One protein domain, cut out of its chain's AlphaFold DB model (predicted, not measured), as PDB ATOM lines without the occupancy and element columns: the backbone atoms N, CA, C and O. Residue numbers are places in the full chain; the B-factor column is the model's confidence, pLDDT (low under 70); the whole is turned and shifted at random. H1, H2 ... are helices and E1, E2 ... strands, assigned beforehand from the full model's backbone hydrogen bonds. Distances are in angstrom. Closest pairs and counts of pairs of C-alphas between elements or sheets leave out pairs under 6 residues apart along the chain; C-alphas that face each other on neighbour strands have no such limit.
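This is residues 5 to 99 of the 99 residues of the protein "Class I SAM-dependent RNA methyltransferase" of Desulfobacterales bacterium (UniProt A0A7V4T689). What shape does the backbone make? A strongly twisted wall of four strands, E1, E2, E4 and E3, has two helices packed on it, the longer H1 and the short H2, each meeting it with a part of its length, while residues 5 to 13 stick out as a tail. How is it made up? The printed part has 95 residues, with E1, H1, E2, H2, E3 and E4 along it; the sheet's order is E1, E2, E4, E3, mixed, and the class is mixed, helices and strands. How large is it? It is compact, with a radius of gyration of the C-alphas of 13.5 A and spans of 33 by 29 by 29 A.

How do the first strands pair? E1, residues 24 to 27, is parallel to E2, residues 59 to 65, at 17 degrees; N 25 and O 60 are within hydrogen-bond range at 2.8 A. With H1, residues 41 to 55, between them, they form a strand-helix-strand unit, two parallel neighbours joined through a helix, with a right-handed crossover. How do the helices sit? H1 touches H2, residues 68 to 73, with its residues 41 to 46 alone, at a steep tilt of 60 degrees, the same way; the closest C-alphas, of Gln 46 and Lys 73, are 5.5 A apart. Both are on the sheet but only graze it, H1 with residues 49 to 55 and H2 with 68 to 71. In H1 every O i to N i+4 pair is within hydrogen-bond range; in H2 0 of 2 are, but 3 of 3 O i to N i+3 pairs. How does the sheet end? E4, residues 89 to 98, is antiparallel to E2 at 164 degrees, with N 63 and O 94 at 2.9 A, and forms a hairpin with E3, residues 80 to 86, at 146 degrees, with N 82 and O 93 at 2.9 A. E2, H2 and E3 form a split unit, with E4 between its strands and a right-handed crossover. The edge strands E1 and E3 are apart.

Where do the elements begin and end? E1 begins at C-alpha 24, (60.928, 6.388, 114.777), and E4 ends at C-alpha 98, (55.786, 10.195, 122.790). How long are they? E1 measures 9.9 A, H1 20.2 A, E2 19.0 A, H2 9.9 A, E3 18.6 A and E4 26.9 A.

Which C-alphas are farthest apart? Those of Ser 5 and Lys 37, at 37.9 A. Is it unbroken and sure? The printed part has no cut, and its long link is E1 to H1, 13 residues. Its mean pLDDT is 92.0, with residues 32 to 39 under 70.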
ATOM      1  N   SER A   5      75.740  -3.962 107.444       87.19
ATOM      2  CA  SER A   5      76.666  -3.378 108.423       87.19
ATOM      3  C   SER A   5      76.123  -2.137 109.135       87.19
ATOM      4  O   SER A   5      76.693  -1.731 110.139       87.19
ATOM      5  N   GLU A   6      75.049  -1.532 108.625       90.88
ATOM      6  CA  GLU A   6      74.391  -0.369 109.236       90.88
ATOM      7  C   GLU A   6      73.256  -0.783 110.186       90.88
ATOM      8  O   GLU A   6      72.603   0.063 110.795       90.88
ATOM      9  N   ILE A   7      73.004  -2.092 110.316       90.56
ATOM     10  CA  ILE A   7      71.960  -2.646 111.173       90.56
ATOM     11  C   ILE A   7      72.617  -3.315 112.374       90.56
ATOM     12  O   ILE A   7      73.184  -4.404 112.269       90.56
ATOM     13  N   THR A   8      72.481  -2.688 113.535       92.25
ATOM     14  CA  THR A   8      72.824  -3.323 114.807       92.25
ATOM     15  C   THR A   8      71.728  -4.312 115.191       92.25
ATOM     16  O   THR A   8      70.546  -3.965 115.220       92.25
ATOM     17  N   ILE A   9      72.119  -5.553 115.482       93.12
ATOM     18  CA  ILE A   9      71.214  -6.605 115.951       93.12
ATOM     19  C   ILE A   9      71.653  -7.011 117.350       93.12
ATOM     20  O   ILE A   9      72.786  -7.444 117.549       93.12
ATOM     21  N   GLU A  10      70.730  -6.914 118.299       94.00
ATOM     22  CA  GLU A  10      70.948  -7.298 119.688       94.00
ATOM     23  C   GLU A  10      69.809  -8.199 120.166       94.00
ATOM     24  O   GLU A  10      68.639  -7.977 119.843       94.00
ATOM     25  N   GLN A  11      70.149  -9.218 120.955       96.38
ATOM     26  CA  GLN A  11      69.169 -10.002 121.696       96.38
ATOM     27  C   GLN A  11      68.996  -9.374 123.076       96.38
ATOM     28  O   GLN A  11      69.905  -9.435 123.903       96.38
ATOM     29  N   LYS A  12      67.829  -8.783 123.325       95.12
ATOM     30  CA  LYS A  12      67.563  -8.052 124.563       95.12
ATOM     31  C   LYS A  12      66.067  -8.022 124.880       95.12
ATOM     32  O   LYS A  12      65.252  -7.989 123.956       95.12
ATOM     33  N   ASP A  13      65.699  -8.030 126.163       94.69
ATOM     34  CA  ASP A  13      64.342  -7.643 126.565       94.69
ATOM     35  C   ASP A  13      64.200  -6.129 126.357       94.69
ATOM     36  O   ASP A  13      65.111  -5.360 126.667       94.69
ATOM     37  N   PHE A  14      63.064  -5.669 125.831       95.06
ATOM     38  CA  PHE A  14      62.852  -4.236 125.629       95.06
ATOM     39  C   PHE A  14      62.940  -3.450 126.947       95.06
ATOM     40  O   PHE A  14      63.281  -2.274 126.927       95.06
ATOM     41  N   GLN A  15      62.659  -4.093 128.083       93.50
ATOM     42  CA  GLN A  15      62.750  -3.494 129.414       93.50
ATOM     43  C   GLN A  15      64.191  -3.164 129.817       93.50
ATOM     44  O   GLN A  15      64.390  -2.279 130.644       93.50
ATOM     45  N   ASP A  16      65.178  -3.831 129.218       95.94
ATOM     46  CA  ASP A  16      66.591  -3.598 129.511       95.94
ATOM     47  C   ASP A  16      67.188  -2.498 128.614       95.94
ATOM     48  O   ASP A  16      68.352  -2.118 128.777       95.94
ATOM     49  N   ILE A  17      66.457  -2.019 127.598       95.62
ATOM     50  CA  ILE A  17      66.915  -0.932 126.723       95.62
ATOM     51  C   ILE A  17      66.880   0.374 127.521       95.62
ATOM     52  O   ILE A  17      65.831   0.757 128.032       95.62
ATOM     53  N   GLU A  18      68.014   1.074 127.605       93.31
ATOM     54  CA  GLU A  18      68.128   2.287 128.424       93.31
ATOM     55  C   GLU A  18      67.196   3.400 127.926       93.31
ATOM     56  O   GLU A  18      66.264   3.790 128.631       93.31
ATOM     57  N   THR A  19      67.398   3.881 126.699       95.62
ATOM     58  CA  THR A  19      66.601   4.967 126.111       95.62
ATOM     59  C   THR A  19      66.583   4.899 124.586       95.62
ATOM     60  O   THR A  19      67.558   4.513 123.946       95.62
ATOM     61  N   ILE A  20      65.457   5.308 123.993       96.56
ATOM     62  CA  ILE A  20      65.269   5.480 122.545       96.56
ATOM     63  C   ILE A  20      64.613   6.843 122.289       96.56
ATOM     64  O   ILE A  20      63.392   6.963 122.158       96.56
ATOM     65  N   GLU A  21      65.413   7.899 122.210       96.56
ATOM     66  CA  GLU A  21      64.900   9.258 121.999       96.56
ATOM     67  C   GLU A  21      65.033   9.733 120.549       96.56
ATOM     68  O   GLU A  21      65.852   9.224 119.783       96.56
ATOM     69  N   ASN A  22      64.231  10.737 120.176       97.50
ATOM     70  CA  ASN A  22      64.289  11.421 118.874       97.50
ATOM     71  C   ASN A  22      64.262  10.458 117.672       97.50
ATOM     72  O   ASN A  22      64.952  10.666 116.675       97.50
ATOM     73  N   SER A  23      63.486   9.380 117.783       97.62
ATOM     74  CA  SER A  23      63.530   8.247 116.859       97.62
ATOM     75  C   SER A  23      62.146   7.870 116.326       97.62
ATOM     76  O   SER A  23      61.101   8.239 116.873       97.62
ATOM     77  N   VAL A  24      62.131   7.081 115.250       98.38
ATOM     78  CA  VAL A  24      60.928   6.388 114.777       98.38
ATOM     79  C   VAL A  24      61.023   4.926 115.188       98.38
ATOM     80  O   VAL A  24      61.911   4.203 114.749       98.38
ATOM     81  N   ILE A  25      60.087   4.487 116.021       98.31
ATOM     82  CA  ILE A  25      59.993   3.108 116.493       98.31
ATOM     83  C   ILE A  25      58.938   2.404 115.651       98.31
ATOM     84  O   ILE A  25      57.785   2.828 115.615       98.31
ATOM     85  N   VAL A  26      59.308   1.313 114.989       98.19
ATOM     86  CA  VAL A  26      58.367   0.449 114.268       98.19
ATOM     87  C   VAL A  26      58.459  -0.938 114.868       98.19
ATOM     88  O   VAL A  26      59.543  -1.508 114.945       98.19
ATOM     89  N   THR A  27      57.334  -1.487 115.318       97.06
ATOM     90  CA  THR A  27      57.341  -2.817 115.925       97.06
ATOM     91  C   THR A  27      56.074  -3.605 115.637       97.06
ATOM     92  O   THR A  27      54.976  -3.060 115.476       97.06
ATOM     93  N   ASN A  28      56.257  -4.920 115.593       95.56
ATOM     94  CA  ASN A  28      55.215  -5.922 115.504       95.56
ATOM     95  C   ASN A  28      55.286  -6.810 116.760       95.56
ATOM     96  O   ASN A  28      55.892  -7.884 116.706       95.56
ATOM     97  N   PRO A  29      54.746  -6.352 117.908       92.88
ATOM     98  CA  PRO A  29      54.804  -7.110 119.147       92.88
ATOM     99  C   PRO A  29      53.983  -8.400 119.038       92.88
ATOM    100  O   PRO A  29      53.085  -8.496 118.198       92.88
ATOM    101  N   PRO A  30      54.243  -9.392 119.899       88.94
ATOM    102  CA  PRO A  30      53.570 -10.677 119.816       88.94
ATOM    103  C   PRO A  30      52.051 -10.554 120.010       88.94
ATOM    104  O   PRO A  30      51.565  -9.822 120.870       88.94
ATOM    105  N   TYR A  31      51.302 -11.335 119.236       78.62
ATOM    106  CA  TYR A  31      49.844 -11.458 119.300       78.62
ATOM    107  C   TYR A  31      49.433 -12.938 119.290       78.62
ATOM    108  O   TYR A  31      50.203 -13.817 118.891       78.62
ATOM    109  N   GLY A  32      48.230 -13.236 119.785       67.62
ATOM    110  CA  GLY A  32      47.751 -14.596 119.992       67.62
ATOM    111  C   GLY A  32      47.541 -15.357 118.684       67.62
ATOM    112  O   GLY A  32      46.885 -14.857 117.778       67.62
ATOM    113  N   ILE A  33      48.150 -16.549 118.631       56.03
ATOM    114  CA  ILE A  33      47.795 -17.818 117.948       56.03
ATOM    115  C   ILE A  33      48.971 -18.806 118.152       56.03
ATOM    116  O   ILE A  33      48.760 -20.012 118.205       56.03
ATOM    117  N   ARG A  34      50.210 -18.312 118.340       58.00
ATOM    118  CA  ARG A  34      51.430 -19.140 118.518       58.00
ATOM    119  C   ARG A  34      52.107 -19.039 119.890       58.00
ATOM    120  O   ARG A  34      53.123 -19.683 120.118       58.00
ATOM    121  N   MET A  35      51.562 -18.232 120.793       55.69
ATOM    122  CA  MET A  35      52.095 -18.051 122.143       55.69
ATOM    123  C   MET A  35      51.406 -19.067 123.058       55.69
ATOM    124  O   MET A  35      50.177 -19.133 123.068       55.69
ATOM    125  N   GLY A  36      52.181 -19.890 123.770       55.81
ATOM    126  CA  GLY A  36      51.657 -20.889 124.708       55.81
ATOM    127  C   GLY A  36      50.735 -20.280 125.775       55.81
ATOM    128  O   GLY A  36      50.719 -19.065 125.977       55.81
ATOM    129  N   LYS A  37      49.968 -21.137 126.464       55.31
ATOM    130  CA  LYS A  37      48.916 -20.767 127.435       55.31
ATOM    131  C   LYS A  37      49.376 -19.837 128.577       55.31
ATOM    132  O   LYS A  37      48.525 -19.242 129.229       55.31
ATOM    133  N   ASP A  38      50.682 -19.662 128.769       56.38
ATOM    134  CA  ASP A  38      51.265 -19.030 129.955       56.38
ATOM    135  C   ASP A  38      51.712 -17.569 129.766       56.38
ATOM    136  O   ASP A  38      52.184 -16.940 130.713       56.38
ATOM    137  N   GLN A  39      51.564 -16.978 128.573       67.38
ATOM    138  CA  GLN A  39      51.989 -15.589 128.358       67.38
ATOM    139  C   GLN A  39      50.862 -14.579 128.605       67.38
ATOM    140  O   GLN A  39      49.907 -14.455 127.836       67.38
ATOM    141  N   ASN A  40      51.008 -13.792 129.674       84.94
ATOM    142  CA  ASN A  40      50.096 -12.698 129.995       84.94
ATOM    143  C   ASN A  40      50.344 -11.488 129.074       84.94
ATOM    144  O   ASN A  40      50.988 -10.508 129.457       84.94
ATOM    145  N   LEU A  41      49.787 -11.545 127.860       89.44
ATOM    146  CA  LEU A  41      49.861 -10.459 126.875       89.44
ATOM    147  C   LEU A  41      49.311  -9.130 127.414       89.44
ATOM    148  O   LEU A  41      49.795  -8.069 127.033       89.44
ATOM    149  N   ASN A  42      48.350  -9.152 128.345       91.19
ATOM    150  CA  ASN A  42      47.870  -7.913 128.959       91.19
ATOM    151  C   ASN A  42      48.987  -7.210 129.742       91.19
ATOM    152  O   ASN A  42      49.174  -6.008 129.566       91.19
ATOM    153  N   LYS A  43      49.736  -7.955 130.567       92.75
ATOM    154  CA  LYS A  43      50.880  -7.419 131.321       92.75
ATOM    155  C   LYS A  43      51.997  -6.966 130.382       92.75
ATOM    156  O   LYS A  43      52.548  -5.891 130.581       92.75
ATOM    157  N   PHE A  44      52.274  -7.736 129.326       93.88
ATOM    158  CA  PHE A  44      53.244  -7.345 128.302       93.88
ATOM    159  C   PHE A  44      52.904  -5.977 127.694       93.88
ATOM    160  O   PHE A  44      53.734  -5.077 127.726       93.88
ATOM    161  N   TYR A  45      51.675  -5.777 127.203       96.12
ATOM    162  CA  TYR A  45      51.285  -4.510 126.571       96.12
ATOM    163  C   TYR A  45      51.221  -3.332 127.554       96.12
ATOM    164  O   TYR A  45      51.477  -2.195 127.152       96.12
ATOM    165  N   GLN A  46      50.924  -3.591 128.832       96.75
ATOM    166  CA  GLN A  46      51.045  -2.580 129.885       96.75
ATOM    167  C   GLN A  46      52.503  -2.145 130.064       96.75
ATOM    168  O   GLN A  46      52.796  -0.957 129.929       96.75
ATOM    169  N   ASN A  47      53.413  -3.096 130.295       96.94
ATOM    170  CA  ASN A  47      54.843  -2.823 130.463       96.94
ATOM    171  C   ASN A  47      55.437  -2.158 129.218       96.94
ATOM    172  O   ASN A  47      56.176  -1.184 129.328       96.94
ATOM    173  N   PHE A  48      55.058  -2.628 128.032       97.56
ATOM    174  CA  PHE A  48      55.500  -2.070 126.762       97.56
ATOM    175  C   PHE A  48      55.086  -0.604 126.600       97.56
ATOM    176  O   PHE A  48      55.904   0.232 126.229       97.56
ATOM    177  N   GLY A  49      53.840  -0.246 126.929       97.75
ATOM    178  CA  GLY A  49      53.430   1.157 126.874       97.75
ATOM    179  C   GLY A  49      54.098   2.031 127.937       97.75
ATOM    180  O   GLY A  49      54.368   3.196 127.657       97.75
ATOM    181  N   LEU A  50      54.404   1.489 129.123       97.88
ATOM    182  CA  LEU A  50      55.200   2.203 130.127       97.88
ATOM    183  C   LEU A  50      56.632   2.452 129.640       97.88
ATOM    184  O   LEU A  50      57.124   3.564 129.791       97.88
ATOM    185  N   PHE A  51      57.264   1.466 129.001       98.19
ATOM    186  CA  PHE A  51      58.572   1.625 128.364       98.19
ATOM    187  C   PHE A  51      58.543   2.707 127.276       98.19
ATOM    188  O   PHE A  51      59.343   3.638 127.311       98.19
ATOM    189  N   LEU A  52      57.568   2.655 126.359       98.19
ATOM    190  CA  LEU A  52      57.406   3.696 125.339       98.19
ATOM    191  C   LEU A  52      57.230   5.088 125.967       98.19
ATOM    192  O   LEU A  52      57.805   6.063 125.496       98.19
ATOM    193  N   LYS A  53      56.456   5.190 127.049       97.31
ATOM    194  CA  LYS A  53      56.219   6.459 127.742       97.31
ATOM    195  C   LYS A  53      57.475   7.001 128.432       97.31
ATOM    196  O   LYS A  53      57.727   8.200 128.392       97.31
ATOM    197  N   ASN A  54      58.219   6.138 129.118       96.75
ATOM    198  CA  ASN A  54      59.265   6.566 130.044       96.75
ATOM    199  C   ASN A  54      60.644   6.639 129.383       96.75
ATOM    200  O   ASN A  54      61.416   7.538 129.707       96.75
ATOM    201  N   ASN A  55      60.927   5.724 128.453       97.75
ATOM    202  CA  ASN A  55      62.252   5.510 127.870       97.75
ATOM    203  C   ASN A  55      62.325   5.919 126.394       97.75
ATOM    204  O   ASN A  55      63.420   5.975 125.843       97.75
ATOM    205  N   CYS A  56      61.192   6.205 125.741       98.00
ATOM    206  CA  CYS A  56      61.153   6.517 124.309       98.00
ATOM    207  C   CYS A  56      60.662   7.944 123.999       98.00
ATOM    208  O   CYS A  56      59.840   8.147 123.107       98.00
ATOM    209  N   LYS A  57      61.104   8.945 124.764       96.94
ATOM    210  CA  LYS A  57      60.606  10.328 124.652       96.94
ATOM    211  C   LYS A  57      61.030  11.011 123.353       96.94
ATOM    212  O   LYS A  57      62.041  10.661 122.751       96.94
ATOM    213  N   LYS A  58      60.264  12.025 122.934       97.94
ATOM    214  CA  LYS A  58      60.454  12.779 121.677       97.94
ATOM    215  C   LYS A  58      60.453  11.893 120.423       97.94
ATOM    216  O   LYS A  58      60.926  12.305 119.366       97.94
ATOM    217  N   SER A  59      59.926  10.677 120.536       98.31
ATOM    218  CA  SER A  59      59.885   9.688 119.465       98.31
ATOM    219  C   SER A  59      58.458   9.507 118.947       98.31
ATOM    220  O   SER A  59      57.467   9.913 119.558       98.31
ATOM    221  N   THR A  60      58.341   8.862 117.791       98.62
ATOM    222  CA  THR A  60      57.062   8.376 117.266       98.62
ATOM    223  C   THR A  60      57.094   6.860 117.207       98.62
ATOM    224  O   THR A  60      57.988   6.296 116.582       98.62
ATOM    225  N   ALA A  61      56.101   6.195 117.797       98.62
ATOM    226  CA  ALA A  61      55.974   4.743 117.720       98.62
ATOM    227  C   ALA A  61      54.815   4.320 116.810       98.62
ATOM    228  O   ALA A  61      53.677   4.752 116.991       98.62
ATOM    229  N   PHE A  62      55.105   3.431 115.865       98.62
ATOM    230  CA  PHE A  62      54.152   2.717 115.026       98.62
ATOM    231  C   PHE A  62      54.113   1.255 115.460       98.62
ATOM    232  O   PHE A  62      55.062   0.496 115.257       98.62
ATOM    233  N   VAL A  63      53.003   0.862 116.075       98.19
ATOM    234  CA  VAL A  63      52.836  -0.464 116.669       98.19
ATOM    235  C   VAL A  63      51.744  -1.204 115.915       98.19
ATOM    236  O   VAL A  63      50.609  -0.723 115.819       98.19
ATOM    237  N   TYR A  64      52.076  -2.371 115.368       97.38
ATOM    238  CA  TYR A  64      51.076  -3.266 114.802       97.38
ATOM    239  C   TYR A  64      50.400  -4.089 115.898       97.38
ATOM    240  O   TYR A  64      51.052  -4.663 116.764       97.38
ATOM    241  N   PHE A  65      49.077  -4.185 115.834       95.19
ATOM    242  CA  PHE A  65      48.281  -5.050 116.692       95.19
ATOM    243  C   PHE A  65      47.504  -6.032 115.826       95.19
ATOM    244  O   PHE A  65      46.514  -5.646 115.199       95.19
ATOM    245  N   GLY A  66      47.915  -7.304 115.840       92.94
ATOM    246  CA  GLY A  66      47.165  -8.392 115.204       92.94
ATOM    247  C   GLY A  66      45.798  -8.630 115.858       92.94
ATOM    248  O   GLY A  66      44.838  -8.978 115.181       92.94
ATOM    249  N   GLU A  67      45.680  -8.349 117.161       92.19
ATOM    250  CA  GLU A  67      44.418  -8.371 117.905       92.19
ATOM    251  C   GLU A  67      44.109  -6.971 118.477       92.19
ATOM    252  O   GLU A  67      44.681  -6.575 119.501       92.19
ATOM    253  N   PRO A  68      43.168  -6.208 117.884       93.75
ATOM    254  CA  PRO A  68      42.886  -4.824 118.283       93.75
ATOM    255  C   PRO A  68      42.490  -4.618 119.757       93.75
ATOM    256  O   PRO A  68      42.552  -3.492 120.257       93.75
ATOM    257  N   LYS A  69      42.096  -5.678 120.478       93.38
ATOM    258  CA  LYS A  69      41.768  -5.627 121.913       93.38
ATOM    259  C   LYS A  69      42.947  -5.162 122.778       93.38
ATOM    260  O   LYS A  69      42.725  -4.492 123.788       93.38
ATOM    261  N   TYR A  70      44.183  -5.457 122.370       94.81
ATOM    262  CA  TYR A  70      45.384  -5.104 123.133       94.81
ATOM    263  C   TYR A  70      45.760  -3.625 123.046       94.81
ATOM    264  O   TYR A  70      46.457  -3.128 123.925       94.81
ATOM    265  N   ILE A  71      45.211  -2.879 122.083       96.88
ATOM    266  CA  ILE A  71      45.392  -1.421 122.003       96.88
ATOM    267  C   ILE A  71      44.939  -0.754 123.311       96.88
ATOM    268  O   ILE A  71      45.574   0.182 123.778       96.88
ATOM    269  N   LYS A  72      43.867  -1.263 123.938       96.25
ATOM    270  CA  LYS A  72      43.339  -0.755 125.220       96.25
ATOM    271  C   LYS A  72      44.211  -1.110 126.433       96.25
ATOM    272  O   LYS A  72      43.905  -0.673 127.536       96.25
ATOM    273  N   LYS A  73      45.227  -1.960 126.264       96.19
ATOM    274  CA  LYS A  73      46.141  -2.381 127.337       96.19
ATOM    275  C   LYS A  73      47.416  -1.546 127.378       96.19
ATOM    276  O   LYS A  73      48.094  -1.560 128.396       96.19
ATOM    277  N   VAL A  74      47.701  -0.798 126.313       97.62
ATOM    278  CA  VAL A  74      48.811   0.154 126.267       97.62
ATOM    279  C   VAL A  74      48.387   1.446 126.980       97.62
ATOM    280  O   VAL A  74      47.416   2.064 126.542       97.62
ATOM    281  N   PRO A  75      49.076   1.884 128.052       97.19
ATOM    282  CA  PRO A  75      48.768   3.116 128.794       97.19
ATOM    283  C   PRO A  75      49.190   4.401 128.050       97.19
ATOM    284  O   PRO A  75      49.818   5.291 128.622       97.19
ATOM    285  N   LEU A  76      48.852   4.495 126.765       97.88
ATOM    286  CA  LEU A  76      49.123   5.635 125.893       97.88
ATOM    287  C   LEU A  76      47.898   5.926 125.026       97.88
ATOM    288  O   LEU A  76      47.213   5.007 124.573       97.88
ATOM    289  N   SER A  77      47.661   7.205 124.747       97.69
ATOM    290  CA  SER A  77      46.621   7.643 123.818       97.69
ATOM    291  C   SER A  77      47.139   7.569 122.379       97.69
ATOM    292  O   SER A  77      48.124   8.231 122.055       97.69
ATOM    293  N   PRO A  78      46.505   6.784 121.492       98.19
ATOM    294  CA  PRO A  78      46.871   6.764 120.082       98.19
ATOM    295  C   PRO A  78      46.589   8.103 119.401       98.19
ATOM    296  O   PRO A  78      45.485   8.625 119.548       98.19
ATOM    297  N   SER A  79      47.519   8.597 118.584       98.25
ATOM    298  CA  SER A  79      47.280   9.765 117.724       98.25
ATOM    299  C   SER A  79      46.505   9.390 116.458       98.25
ATOM    300  O   SER A  79      45.682  10.169 115.985       98.25
ATOM    301  N   TRP A  80      46.682   8.168 115.937       97.75
ATOM    302  CA  TRP A  80      45.784   7.588 114.933       97.75
ATOM    303  C   TRP A  80      45.811   6.053 114.918       97.75
ATOM    304  O   TRP A  80      46.717   5.413 115.454       97.75
ATOM    305  N   LYS A  81      44.789   5.453 114.289       98.31
ATOM    306  CA  LYS A  81      44.664   4.003 114.041       98.31
ATOM    307  C   LYS A  81      44.220   3.757 112.594       98.31
ATOM    308  O   LYS A  81      43.227   4.348 112.180       98.31
ATOM    309  N   ARG A  82      44.906   2.897 111.832       98.00
ATOM    310  CA  ARG A  82      44.472   2.459 110.486       98.00
ATOM    311  C   ARG A  82      44.337   0.940 110.449       98.00
ATOM    312  O   ARG A  82      45.158   0.253 111.061       98.00
ATOM    313  N   PRO A  83      43.323   0.410 109.747       97.44
ATOM    314  CA  PRO A  83      43.242  -1.015 109.456       97.44
ATOM    315  C   PRO A  83      44.501  -1.488 108.722       97.44
ATOM    316  O   PRO A  83      44.963  -0.817 107.801       97.44
ATOM    317  N   LEU A  84      45.043  -2.635 109.128       95.81
ATOM    318  CA  LEU A  84      46.143  -3.293 108.431       95.81
ATOM    319  C   LEU A  84      45.962  -4.808 108.531       95.81
ATOM    320  O   LEU A  84      46.071  -5.387 109.612       95.81
ATOM    321  N   LYS A  85      45.678  -5.446 107.391       92.19
ATOM    322  CA  LYS A  85      45.482  -6.894 107.318       92.19
ATOM    323  C   LYS A  85      46.806  -7.594 107.046       92.19
ATOM    324  O   LYS A  85      47.466  -7.279 106.061       92.19
ATOM    325  N   ILE A  86      47.183  -8.542 107.902       88.81
ATOM    326  CA  ILE A  86      48.402  -9.349 107.747       88.81
ATOM    327  C   ILE A  86      48.049 -10.799 108.067       88.81
ATOM    328  O   ILE A  86      47.515 -11.077 109.136       88.81
ATOM    329  N   GLY A  87      48.323 -11.726 107.144       83.19
ATOM    330  CA  GLY A  87      48.172 -13.165 107.398       83.19
ATOM    331  C   GLY A  87      46.772 -13.600 107.857       83.19
ATOM    332  O   GLY A  87      46.664 -14.467 108.716       83.19
ATOM    333  N   GLY A  88      45.714 -12.968 107.335       86.62
ATOM    334  CA  GLY A  88      44.320 -13.259 107.703       86.62
ATOM    335  C   GLY A  88      43.818 -12.559 108.972       86.62
ATOM    336  O   GLY A  88      42.651 -12.705 109.318       86.62
ATOM    337  N   LEU A  89      44.660 -11.774 109.648       87.56
ATOM    338  CA  LEU A  89      44.264 -10.988 110.816       87.56
ATOM    339  C   LEU A  89      43.730  -9.620 110.401       87.56
ATOM    340  O   LEU A  89      44.409  -8.880 109.685       87.56
ATOM    341  N   ASP A  90      42.568  -9.238 110.929       91.88
ATOM    342  CA  ASP A  90      42.024  -7.877 110.838       91.88
ATOM    343  C   ASP A  90      42.675  -6.952 111.884       91.88
ATOM    344  O   ASP A  90      42.035  -6.403 112.788       91.88
ATOM    345  N   GLY A  91      43.996  -6.807 111.768       94.56
ATOM    346  CA  GLY A  91      44.812  -6.007 112.669       94.56
ATOM    347  C   GLY A  91      44.719  -4.496 112.433       94.56
ATOM    348  O   GLY A  91      44.019  -3.992 111.546       94.56
ATOM    349  N   LYS A  92      45.452  -3.741 113.253       97.31
ATOM    350  CA  LYS A  92      45.580  -2.281 113.137       97.31
ATOM    351  C   LYS A  92      47.025  -1.840 113.304       97.31
ATOM    352  O   LYS A  92      47.709  -2.309 114.207       97.31
ATOM    353  N   LEU A  93      47.445  -0.877 112.490       98.31
ATOM    354  CA  LEU A  93      48.635  -0.075 112.761       98.31
ATOM    355  C   LEU A  93      48.221   1.146 113.583       98.31
ATOM    356  O   LEU A  93      47.246   1.829 113.247       98.31
ATOM    357  N   VAL A  94      48.935   1.398 114.675       98.69
ATOM    358  CA  VAL A  94      48.611   2.450 115.640       98.69
ATOM    359  C   VAL A  94      49.818   3.357 115.828       98.69
ATOM    360  O   VAL A  94      50.914   2.860 116.076       98.69
ATOM    361  N   LYS A  95      49.611   4.674 115.718       98.75
ATOM    362  CA  LYS A  95      50.638   5.685 116.002       98.75
ATOM    363  C   LYS A  95      50.489   6.203 117.430       98.75
ATOM    364  O   LYS A  95      49.378   6.523 117.858       98.75
ATOM    365  N   TYR A  96      51.615   6.343 118.116       98.62
ATOM    366  CA  TYR A  96      51.759   7.049 119.384       98.62
ATOM    367  C   TYR A  96      52.786   8.169 119.219       98.62
ATOM    368  O   TYR A  96      53.868   7.945 118.673       98.62
ATOM    369  N   GLU A  97      52.434   9.368 119.674       98.25
ATOM    370  CA  GLU A  97      53.375  10.480 119.834       98.25
ATOM    371  C   GLU A  97      53.850  10.473 121.286       98.25
ATOM    372  O   GLU A  97      53.026  10.436 122.203       98.25
ATOM    373  N   LEU A  98      55.166  10.398 121.485       97.81
ATOM    374  CA  LEU A  98      55.786  10.195 122.790       97.81
ATOM    375  C   LEU A  98      56.449  11.509 123.213       97.81
ATOM    376  O   LEU A  98      57.481  11.881 122.654       97.81
ATOM    377  N   TYR A  99      55.825  12.222 124.152       88.44
ATOM    378  CA  TYR A  99      56.296  13.514 124.671       88.44
ATOM    379  C   TYR A  99      57.167  13.343 125.918       88.44
ATOM    380  O   TYR A  99      56.816  12.499 126.774       88.44
TER     381      TYR A  99